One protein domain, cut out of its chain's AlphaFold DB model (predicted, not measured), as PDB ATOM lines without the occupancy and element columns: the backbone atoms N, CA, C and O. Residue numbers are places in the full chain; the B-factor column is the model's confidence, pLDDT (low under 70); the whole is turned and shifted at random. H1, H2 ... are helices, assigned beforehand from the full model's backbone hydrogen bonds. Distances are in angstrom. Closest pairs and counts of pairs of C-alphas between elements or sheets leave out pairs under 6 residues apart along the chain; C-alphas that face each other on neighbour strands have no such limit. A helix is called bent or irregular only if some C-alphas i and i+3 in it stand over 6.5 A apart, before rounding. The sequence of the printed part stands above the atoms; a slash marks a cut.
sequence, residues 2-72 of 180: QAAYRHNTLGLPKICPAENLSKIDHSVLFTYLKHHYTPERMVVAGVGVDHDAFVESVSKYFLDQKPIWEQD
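AT A GLANCE: This is residues 2 to 72 of the 180 residues of the protein "Alpha-MPP" of Timema bartmani (UniProt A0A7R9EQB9). This is a flat, drawn-out chain of helices and long links, with no single core: H4, the longest helix, lies towards one end, H3 nearest the mean of the C-alphas, and the small H1 and H2 towards the other end. From H3 the chain runs out along a long link, folds back through H4, and brings the short H5 onto H3. Residues 4 to 9, 17 to 23 and 47 to 53 stick out. The printed part has 71 residues with five named helices, H1 to H5 in chain order, and no named strand; the class is all helix. It is extended, with a radius of gyration of the C-alphas of 17.6 A and spans of 47 by 34 by 17 A.

HOW THE PARTS SIT: Begin at H4, residues 51 to 63, which touches no helix. After a tight link comes H5, residues 68 to 71, which touches H3, residues 26 to 36; look at their closest C-alphas, those of Phe 30 and Trp 69, 6.1 A apart. H2, residues 18 to 21, and H1, residues 2 to 5, touch no helix. In H3 and H4 every O i to N i+4 pair is within hydrogen-bond range; H1, H2 and H5 are too short for such a pair.

IN THESE COORDINATES: Find C-alpha 51 at (159.523, 186.991, 237.121); from there H4 runs 16.8 A to C-alpha 63 at (160.638, 193.914, 252.394). It is neither bent nor irregular, but only just: C-alphas 60 and 63 are 6.0 A apart. H3 runs 15.4 A from C-alpha 26 at (157.880, 217.371, 257.984). H1, H2 and H5 have four residues each.

THE WHOLE: Look for the two C-alphas farthest apart at Glu 19 and Asp 52, 48.3 A. The links H1 to H2 and H3 to H4 are long. The printed part has no cut, and no printed residue is under 70 in pLDDT.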
ATOM      1  N   GLN A   2     133.185 217.914 245.002       83.00
ATOM      2  CA  GLN A   2     132.567 218.485 246.210       83.00
ATOM      3  C   GLN A   2     131.051 218.698 246.097       83.00
ATOM      4  O   GLN A   2     130.325 218.301 246.997       83.00
ATOM      5  N   ALA A   3     130.553 219.211 244.968       84.44
ATOM      6  CA  ALA A   3     129.115 219.368 244.753       84.44
ATOM      7  C   ALA A   3     128.312 218.074 245.004       84.44
ATOM      8  O   ALA A   3     127.286 218.116 245.660       84.44
ATOM      9  N   ALA A   4     128.798 216.916 244.551       85.88
ATOM     10  CA  ALA A   4     128.066 215.652 244.650       85.88
ATOM     11  C   ALA A   4     128.376 214.849 245.931       85.88
ATOM     12  O   ALA A   4     127.486 214.181 246.460       85.88
ATOM     13  N   TYR A   5     129.616 214.923 246.429       88.38
ATOM     14  CA  TYR A   5     130.134 214.101 247.541       88.38
ATOM     15  C   TYR A   5     130.468 214.904 248.816       88.38
ATOM     16  O   TYR A   5     130.900 214.342 249.822       88.38
ATOM     17  N   ARG A   6     130.238 216.222 248.794       86.06
ATOM     18  CA  ARG A   6     130.362 217.170 249.915       86.06
ATOM     19  C   ARG A   6     131.722 217.117 250.613       86.06
ATOM     20  O   ARG A   6     132.745 217.240 249.958       86.06
ATOM     21  N   HIS A   7     131.746 216.963 251.934       85.38
ATOM     22  CA  HIS A   7     132.957 216.973 252.760       85.38
ATOM     23  C   HIS A   7     133.446 215.556 253.097       85.38
ATOM     24  O   HIS A   7     133.952 215.313 254.188       85.38
ATOM     25  N   ASN A   8     133.251 214.597 252.189       85.56
ATOM     26  CA  ASN A   8     133.585 213.193 252.404       85.56
ATOM     27  C   ASN A   8     134.431 212.663 251.243       85.56
ATOM     28  O   ASN A   8     134.015 212.805 250.098       85.56
ATOM     29  N   THR A   9     135.568 212.021 251.538       90.75
ATOM     30  CA  THR A   9     136.438 211.295 250.587       90.75
ATOM     31  C   THR A   9     136.598 211.993 249.227       90.75
ATOM     32  O   THR A   9     137.413 212.901 249.104       90.75
ATOM     33  N   LEU A  10     135.807 211.620 248.214       89.50
ATOM     34  CA  LEU A  10     135.834 212.191 246.857       89.50
ATOM     35  C   LEU A  10     135.430 213.670 246.782       89.50
ATOM     36  O   LEU A  10     135.708 214.348 245.793       89.50
ATOM     37  N   GLY A  11     134.723 214.160 247.793       88.56
ATOM     38  CA  GLY A  11     134.331 215.551 247.921       88.56
ATOM     39  C   GLY A  11     135.424 216.451 248.505       88.56
ATOM     40  O   GLY A  11     135.339 217.667 248.354       88.56
ATOM     41  N   LEU A  12     136.471 215.874 249.110       90.56
ATOM     42  CA  LEU A  12     137.614 216.638 249.610       90.56
ATOM     43  C   LEU A  12     138.416 217.254 248.447       90.56
ATOM     44  O   LEU A  12     138.521 216.650 247.372       90.56
ATOM     45  N   PRO A  13     138.999 218.449 248.640       88.56
ATOM     46  CA  PRO A  13     139.740 219.126 247.588       88.56
ATOM     47  C   PRO A  13     141.003 218.337 247.222       88.56
ATOM     48  O   PRO A  13     141.768 217.905 248.083       88.56
ATOM     49  N   LYS A  14     141.236 218.163 245.915       86.75
ATOM     50  CA  LYS A  14     142.432 217.476 245.395       86.75
ATOM     51  C   LYS A  14     143.713 218.276 245.652       86.75
ATOM     52  O   LYS A  14     144.784 217.694 245.792       86.75
ATOM     53  N   ILE A  15     143.600 219.602 245.655       87.75
ATOM     54  CA  ILE A  15     144.697 220.532 245.915       87.75
ATOM     55  C   ILE A  15     144.560 221.013 247.357       87.75
ATOM     56  O   ILE A  15     143.452 221.294 247.807       87.75
ATOM     57  N   CYS A  16     145.676 221.094 248.081       87.50
ATOM     58  CA  CYS A  16     145.676 221.590 249.452       87.50
ATOM     59  C   CYS A  16     145.125 223.030 249.500       87.50
ATOM     60  O   CYS A  16     145.703 223.900 248.846       87.50
ATOM     61  N   PRO A  17     144.068 223.305 250.287       88.88
ATOM     62  CA  PRO A  17     143.596 224.666 250.515       88.88
ATOM     63  C   PRO A  17     144.691 225.542 251.127       88.88
ATOM     64  O   PRO A  17     145.503 225.056 251.925       88.88
ATOM     65  N   ALA A  18     144.685 226.836 250.800       90.88
ATOM     66  CA  ALA A  18     145.691 227.790 251.273       90.88
ATOM     67  C   ALA A  18     145.795 227.823 252.810       90.88
ATOM     68  O   ALA A  18     146.889 227.865 253.367       90.88
ATOM     69  N   GLU A  19     144.661 227.692 253.501       91.88
ATOM     70  CA  GLU A  19     144.558 227.663 254.966       91.88
ATOM     71  C   GLU A  19     145.304 226.495 255.629       91.88
ATOM     72  O   GLU A  19     145.638 226.550 256.815       91.88
ATOM     73  N   ASN A  20     145.536 225.409 254.888       91.31
ATOM     74  CA  ASN A  20     146.208 224.216 255.394       91.31
ATOM     75  C   ASN A  20     147.698 224.188 255.055       91.31
ATOM     76  O   ASN A  20     148.419 223.368 255.618       91.31
ATOM     77  N   LEU A  21     148.183 225.095 254.201       91.62
ATOM     78  CA  LEU A  21     149.569 225.088 253.738       91.62
ATOM     79  C   LEU A  21     150.569 225.238 254.894       91.62
ATOM     80  O   LEU A  21     151.570 224.533 254.938       91.62
ATOM     81  N   SER A  22     150.269 226.103 255.865       93.50
ATOM     82  CA  SER A  22     151.107 226.318 257.054       93.50
ATOM     83  C   SER A  22     151.014 225.197 258.097       93.50
ATOM     84  O   SER A  22     151.816 225.168 259.026       93.50
ATOM     85  N   LYS A  23     150.045 224.282 257.962       92.56
ATOM     86  CA  LYS A  23     149.821 223.160 258.890       92.56
ATOM     87  C   LYS A  23     150.551 221.887 258.458       92.56
ATOM     88  O   LYS A  23     150.603 220.933 259.228       92.56
ATOM     89  N   ILE A  24     151.067 221.845 257.229       92.44
ATOM     90  CA  ILE A  24     151.817 220.704 256.709       92.44
ATOM     91  C   ILE A  24     153.288 220.910 257.051       92.44
ATOM     92  O   ILE A  24     153.964 221.750 256.460       92.44
ATOM     93  N   ASP A  25     153.785 220.115 257.989       93.00
ATOM     94  CA  ASP A  25     155.199 220.064 258.329       93.00
ATOM     95  C   ASP A  25     155.820 218.702 257.975       93.00
ATOM     96  O   ASP A  25     155.175 217.773 257.480       93.00
ATOM     97  N   HIS A  26     157.117 218.587 258.231       93.56
ATOM     98  CA  HIS A  26     157.880 217.371 257.984       93.56
ATOM     99  C   HIS A  26     157.358 216.154 258.771       93.56
ATOM    100  O   HIS A  26     157.380 215.032 258.261       93.56
ATOM    101  N   SER A  27     156.848 216.367 259.987       92.38
ATOM    102  CA  SER A  27     156.305 215.297 260.823       92.38
ATOM    103  C   SER A  27     154.964 214.789 260.293       92.38
ATOM    104  O   SER A  27     154.722 213.579 260.278       92.38
ATOM    105  N   VAL A  28     154.124 215.681 259.758       92.62
ATOM    106  CA  VAL A  28     152.874 215.336 259.066       92.62
ATOM    107  C   VAL A  28     153.173 214.486 257.834       92.62
ATOM    108  O   VAL A  28     152.530 213.453 257.637       92.62
ATOM    109  N   LEU A  29     154.183 214.855 257.040       93.31
ATOM    110  CA  LEU A  29     154.583 214.094 255.851       93.31
ATOM    111  C   LEU A  29     155.063 212.683 256.204       93.31
ATOM    112  O   LEU A  29     154.589 211.712 255.613       93.31
ATOM    113  N   PHE A  30     155.952 212.534 257.187       93.81
ATOM    114  CA  PHE A  30     156.416 211.207 257.599       93.81
ATOM    115  C   PHE A  30     155.327 210.369 258.262       93.81
ATOM    116  O   PHE A  30     155.270 209.157 258.054       93.81
ATOM    117  N   THR A  31     154.411 211.007 258.988       92.31
ATOM    118  CA  THR A  31     153.220 210.335 259.514       92.31
ATOM    119  C   THR A  31     152.339 209.825 258.378       92.31
ATOM    120  O   THR A  31     151.898 208.679 258.427       92.31
ATOM    121  N   TYR A  32     152.131 210.612 257.321       92.25
ATOM    122  CA  TYR A  32     151.391 210.173 256.137       92.25
ATOM    123  C   TYR A  32     152.072 208.986 255.441       92.25
ATOM    124  O   TYR A  32     151.421 207.972 255.183       92.25
ATOM    125  N   LEU A  33     153.388 209.062 255.199       92.75
ATOM    126  CA  LEU A  33     154.157 207.970 254.589       92.75
ATOM    127  C   LEU A  33     154.055 206.682 255.411       92.75
ATOM    128  O   LEU A  33     153.739 205.635 254.855       92.75
ATOM    129  N   LYS A  34     154.200 206.760 256.737       91.12
ATOM    130  CA  LYS A  34     154.079 205.592 257.621       91.12
ATOM    131  C   LYS A  34     152.743 204.858 257.497       91.12
ATOM    132  O   LYS A  34     152.718 203.639 257.604       91.12
ATOM    133  N   HIS A  35     151.639 205.576 257.297       90.06
ATOM    134  CA  HIS A  35     150.305 204.966 257.251       90.06
ATOM    135  C   HIS A  35     149.877 204.544 255.839       90.06
ATOM    136  O   HIS A  35     149.076 203.620 255.698       90.06
ATOM    137  N   HIS A  36     150.372 205.216 254.796       91.62
ATOM    138  CA  HIS A  36     149.908 205.003 253.421       91.62
ATOM    139  C   HIS A  36     150.916 204.278 252.520       91.62
ATOM    140  O   HIS A  36     150.488 203.640 251.561       91.62
ATOM    141  N   TYR A  37     152.217 204.342 252.814       91.81
ATOM    142  CA  TYR A  37     153.283 203.692 252.042       91.81
ATOM    143  C   TYR A  37     153.730 202.406 252.747       91.81
ATOM    144  O   TYR A  37     154.892 202.262 253.127       91.81
ATOM    145  N   THR A  38     152.785 201.486 252.954       89.50
ATOM    146  CA  THR A  38     153.062 200.162 253.527       89.50
ATOM    147  C   THR A  38     153.039 199.079 252.446       89.50
ATOM    148  O   THR A  38     152.314 199.228 251.452       89.50
ATOM    149  N   PRO A  39     153.782 197.970 252.621       90.38
ATOM    150  CA  PRO A  39     153.806 196.873 251.655       90.38
ATOM    151  C   PRO A  39     152.415 196.324 251.291       90.38
ATOM    152  O   PRO A  39     152.167 196.013 250.132       90.38
ATOM    153  N   GLU A  40     151.464 196.280 252.230       90.38
ATOM    154  CA  GLU A  40     150.094 195.781 251.998       90.38
ATOM    155  C   GLU A  40     149.251 196.693 251.093       90.38
ATOM    156  O   GLU A  40     148.164 196.310 250.659       90.38
ATOM    157  N   ARG A  41     149.718 197.919 250.837       92.31
ATOM    158  CA  ARG A  41     149.038 198.946 250.031       92.31
ATOM    159  C   ARG A  41     149.821 199.327 248.778       92.31
ATOM    160  O   ARG A  41     149.468 200.297 248.109       92.31
ATOM    161  N   MET A  42     150.866 198.573 248.453       93.19
ATOM    162  CA  MET A  42     151.711 198.800 247.290       93.19
ATOM    163  C   MET A  42     151.665 197.602 246.346       93.19
ATOM    164  O   MET A  42     151.600 196.451 246.762       93.19
ATOM    165  N   VAL A  43     151.724 197.886 245.047       95.31
ATOM    166  CA  VAL A  43     151.880 196.878 243.998       95.31
ATOM    167  C   VAL A  43     153.039 197.318 243.118       95.31
ATOM    168  O   VAL A  43     153.039 198.442 242.615       95.31
ATOM    169  N   VAL A  44     154.022 196.438 242.924       95.56
ATOM    170  CA  VAL A  44     155.128 196.669 241.989       95.56
ATOM    171  C   VAL A  44     154.831 195.902 240.706       95.56
ATOM    172  O   VAL A  44     154.651 194.686 240.731       95.56
ATOM    173  N   ALA A  45     154.759 196.614 239.584       96.81
ATOM    174  CA  ALA A  45     154.483 196.034 238.275       96.81
ATOM    175  C   ALA A  45     155.726 196.114 237.381       96.81
ATOM    176  O   ALA A  45     156.349 197.169 237.272       96.81
ATOM    177  N   GLY A  46     156.067 195.003 236.728       96.00
ATOM    178  CA  GLY A  46     157.153 194.908 235.755       96.00
ATOM    179  C   GLY A  46     156.636 194.380 234.420       96.00
ATOM    180  O   GLY A  46     155.797 193.483 234.389       96.00
ATOM    181  N   VAL A  47     157.131 194.934 233.311       97.81
ATOM    182  CA  VAL A  47     156.783 194.498 231.950       97.81
ATOM    183  C   VAL A  47     158.060 194.085 231.232       97.81
ATOM    184  O   VAL A  47     159.013 194.858 231.182       97.81
ATOM    185  N   GLY A  48     158.079 192.873 230.672       97.56
ATOM    186  CA  GLY A  48     159.243 192.354 229.944       97.56
ATOM    187  C   GLY A  48     160.433 191.982 230.835       97.56
ATOM    188  O   GLY A  48     161.566 192.007 230.366       97.56
ATOM    189  N   VAL A  49     160.186 191.657 232.106       97.88
ATOM    190  CA  VAL A  49     161.206 191.223 233.073       97.88
ATOM    191  C   VAL A  49     161.027 189.749 233.418       97.88
ATOM    192  O   VAL A  49     159.909 189.231 233.368       97.88
ATOM    193  N   ASP A  50     162.124 189.085 233.777       98.12
ATOM    194  CA  ASP A  50     162.065 187.746 234.362       98.12
ATOM    195  C   ASP A  50     161.365 187.802 235.727       98.12
ATOM    196  O   ASP A  50     161.686 188.660 236.553       98.12
ATOM    197  N   HIS A  51     160.380 186.926 235.938       98.06
ATOM    198  CA  HIS A  51     159.523 186.991 237.121       98.06
ATOM    199  C   HIS A  51     160.303 186.715 238.407       98.06
ATOM    200  O   HIS A  51     160.165 187.470 239.368       98.06
ATOM    201  N   ASP A  52     161.147 185.685 238.413       98.12
ATOM    202  CA  ASP A  52     161.847 185.245 239.618       98.12
ATOM    203  C   ASP A  52     162.899 186.279 240.036       98.12
ATOM    204  O   ASP A  52     162.915 186.724 241.186       98.12
ATOM    205  N   ALA A  53     163.702 186.767 239.083       97.38
ATOM    206  CA  ALA A  53     164.675 187.831 239.338       97.38
ATOM    207  C   ALA A  53     164.009 189.148 239.784       97.38
ATOM    208  O   ALA A  53     164.555 189.892 240.610       97.38
ATOM    209  N   PHE A  54     162.820 189.451 239.250       97.94
ATOM    210  CA  PHE A  54     162.042 190.622 239.645       97.94
ATOM    211  C   PHE A  54     161.520 190.497 241.078       97.94
ATOM    212  O   PHE A  54     161.706 191.421 241.872       97.94
ATOM    213  N   VAL A  55     160.925 189.355 241.435       96.94
ATOM    214  CA  VAL A  55     160.426 189.093 242.793       96.94
ATOM    215  C   VAL A  55     161.566 189.124 243.809       96.94
ATOM    216  O   VAL A  55     161.420 189.761 244.853       96.94
ATOM    217  N   GLU A  56     162.718 188.524 243.498       96.88
ATOM    218  CA  GLU A  56     163.900 188.561 244.369       96.88
ATOM    219  C   GLU A  56     164.358 190.003 244.631       96.88
ATOM    220  O   GLU A  56     164.577 190.405 245.778       96.88
ATOM    221  N   SER A  57     164.434 190.818 243.576       95.50
ATOM    222  CA  SER A  57     164.815 192.227 243.683       95.50
ATOM    223  C   SER A  57     163.817 193.021 244.525       95.50
ATOM    224  O   SER A  57     164.216 193.774 245.415       95.50
ATOM    225  N   VAL A  58     162.514 192.842 244.287       95.44
ATOM    226  CA  VAL A  58     161.468 193.533 245.054       95.44
ATOM    227  C   VAL A  58     161.522 193.127 246.523       95.44
ATOM    228  O   VAL A  58     161.507 194.007 247.381       95.44
ATOM    229  N   SER A  59     161.668 191.835 246.827       94.44
ATOM    230  CA  SER A  59     161.794 191.353 248.207       94.44
ATOM    231  C   SER A  59     162.967 192.024 248.923       94.44
ATOM    232  O   SER A  59     162.805 192.589 250.005       94.44
ATOM    233  N   LYS A  60     164.133 192.062 248.273       93.75
ATOM    234  CA  LYS A  60     165.351 192.639 248.846       93.75
ATOM    235  C   LYS A  60     165.232 194.129 249.174       93.75
ATOM    236  O   LYS A  60     165.772 194.579 250.181       93.75
ATOM    237  N   TYR A  61     164.587 194.918 248.316       91.56
ATOM    238  CA  TYR A  61     164.548 196.378 248.479       91.56
ATOM    239  C   TYR A  61     163.293 196.895 249.186       91.56
ATOM    240  O   TYR A  61     163.366 197.944 249.817       91.56
ATOM    241  N   PHE A  62     162.163 196.191 249.100       90.12
ATOM    242  CA  PHE A  62     160.889 196.650 249.664       90.12
ATOM    243  C   PHE A  62     160.459 195.896 250.929       90.12
ATOM    244  O   PHE A  62     159.635 196.429 251.668       90.12
ATOM    245  N   LEU A  63     160.982 194.690 251.191       87.62
ATOM    246  CA  LEU A  63     160.638 193.914 252.394       87.62
ATOM    247  C   LEU A  63     161.780 193.888 253.413       87.62
ATOM    248  O   LEU A  63     161.547 194.117 254.599       87.62
ATOM    249  N   ASP A  64     163.014 193.657 252.961       90.00
ATOM    250  CA  ASP A  64     164.155 193.533 253.880       90.00
ATOM    251  C   ASP A  64     164.650 194.897 254.392       90.00
ATOM    252  O   ASP A  64     165.169 195.011 255.507       90.00
ATOM    253  N   GLN A  65     164.492 195.954 253.590       88.31
ATOM    254  CA  GLN A  65     164.890 197.310 253.962       88.31
ATOM    255  C   GLN A  65     163.732 198.057 254.618       88.31
ATOM    256  O   GLN A  65     162.772 198.459 253.963       88.31
ATOM    257  N   LYS A  66     163.854 198.302 255.925       88.88
ATOM    258  CA  LYS A  66     162.872 199.108 256.653       88.88
ATOM    259  C   LYS A  66     162.951 200.576 256.235       88.88
ATOM    260  O   LYS A  66     164.056 201.124 256.190       88.88
ATOM    261  N   PRO A  67     161.819 201.253 256.015       90.62
ATOM    262  CA  PRO A  67     161.823 202.670 255.696       90.62
ATOM    263  C   PRO A  67     162.227 203.532 256.903       90.62
ATOM    264  O   PRO A  67     162.077 203.143 258.061       90.62
ATOM    265  N   ILE A  68     162.714 204.747 256.635       92.19
ATOM    266  CA  ILE A  68     163.272 205.654 257.657       92.19
ATOM    267  C   ILE A  68     162.234 206.005 258.739       92.19
ATOM    268  O   ILE A  68     162.563 206.036 259.921       92.19
ATOM    269  N   TRP A  69     160.968 206.190 258.356       89.75
ATOM    270  CA  TRP A  69     159.861 206.506 259.272       89.75
ATOM    271  C   TRP A  69     159.438 205.342 260.185       89.75
ATOM    272  O   TRP A  69     158.655 205.538 261.117       89.75
ATOM    273  N   GLU A  70     159.924 204.125 259.931       86.44
ATOM    274  CA  GLU A  70     159.800 203.001 260.866       86.44
ATOM    275  C   GLU A  70     161.004 202.881 261.796       86.44
ATOM    276  O   GLU A  70     160.859 202.414 262.927       86.44
ATOM    277  N   GLN A  71     162.186 203.286 261.331       88.62
ATOM    278  CA  GLN A  71     163.413 203.217 262.117       88.62
ATOM    279  C   GLN A  71     163.495 204.345 263.150       88.62
ATOM    280  O   GLN A  71     163.883 204.102 264.291       88.62
ATOM    281  N   ASP A  72     163.103 205.562 262.769       89.19
ATOM    282  CA  ASP A  72     163.152 206.741 263.630       89.19
ATOM    283  C   ASP A  72     161.743 207.201 264.025       89.19
ATOM    284  O   ASP A  72     161.011 207.832 263.259       89.19
TER     285      ASP A  72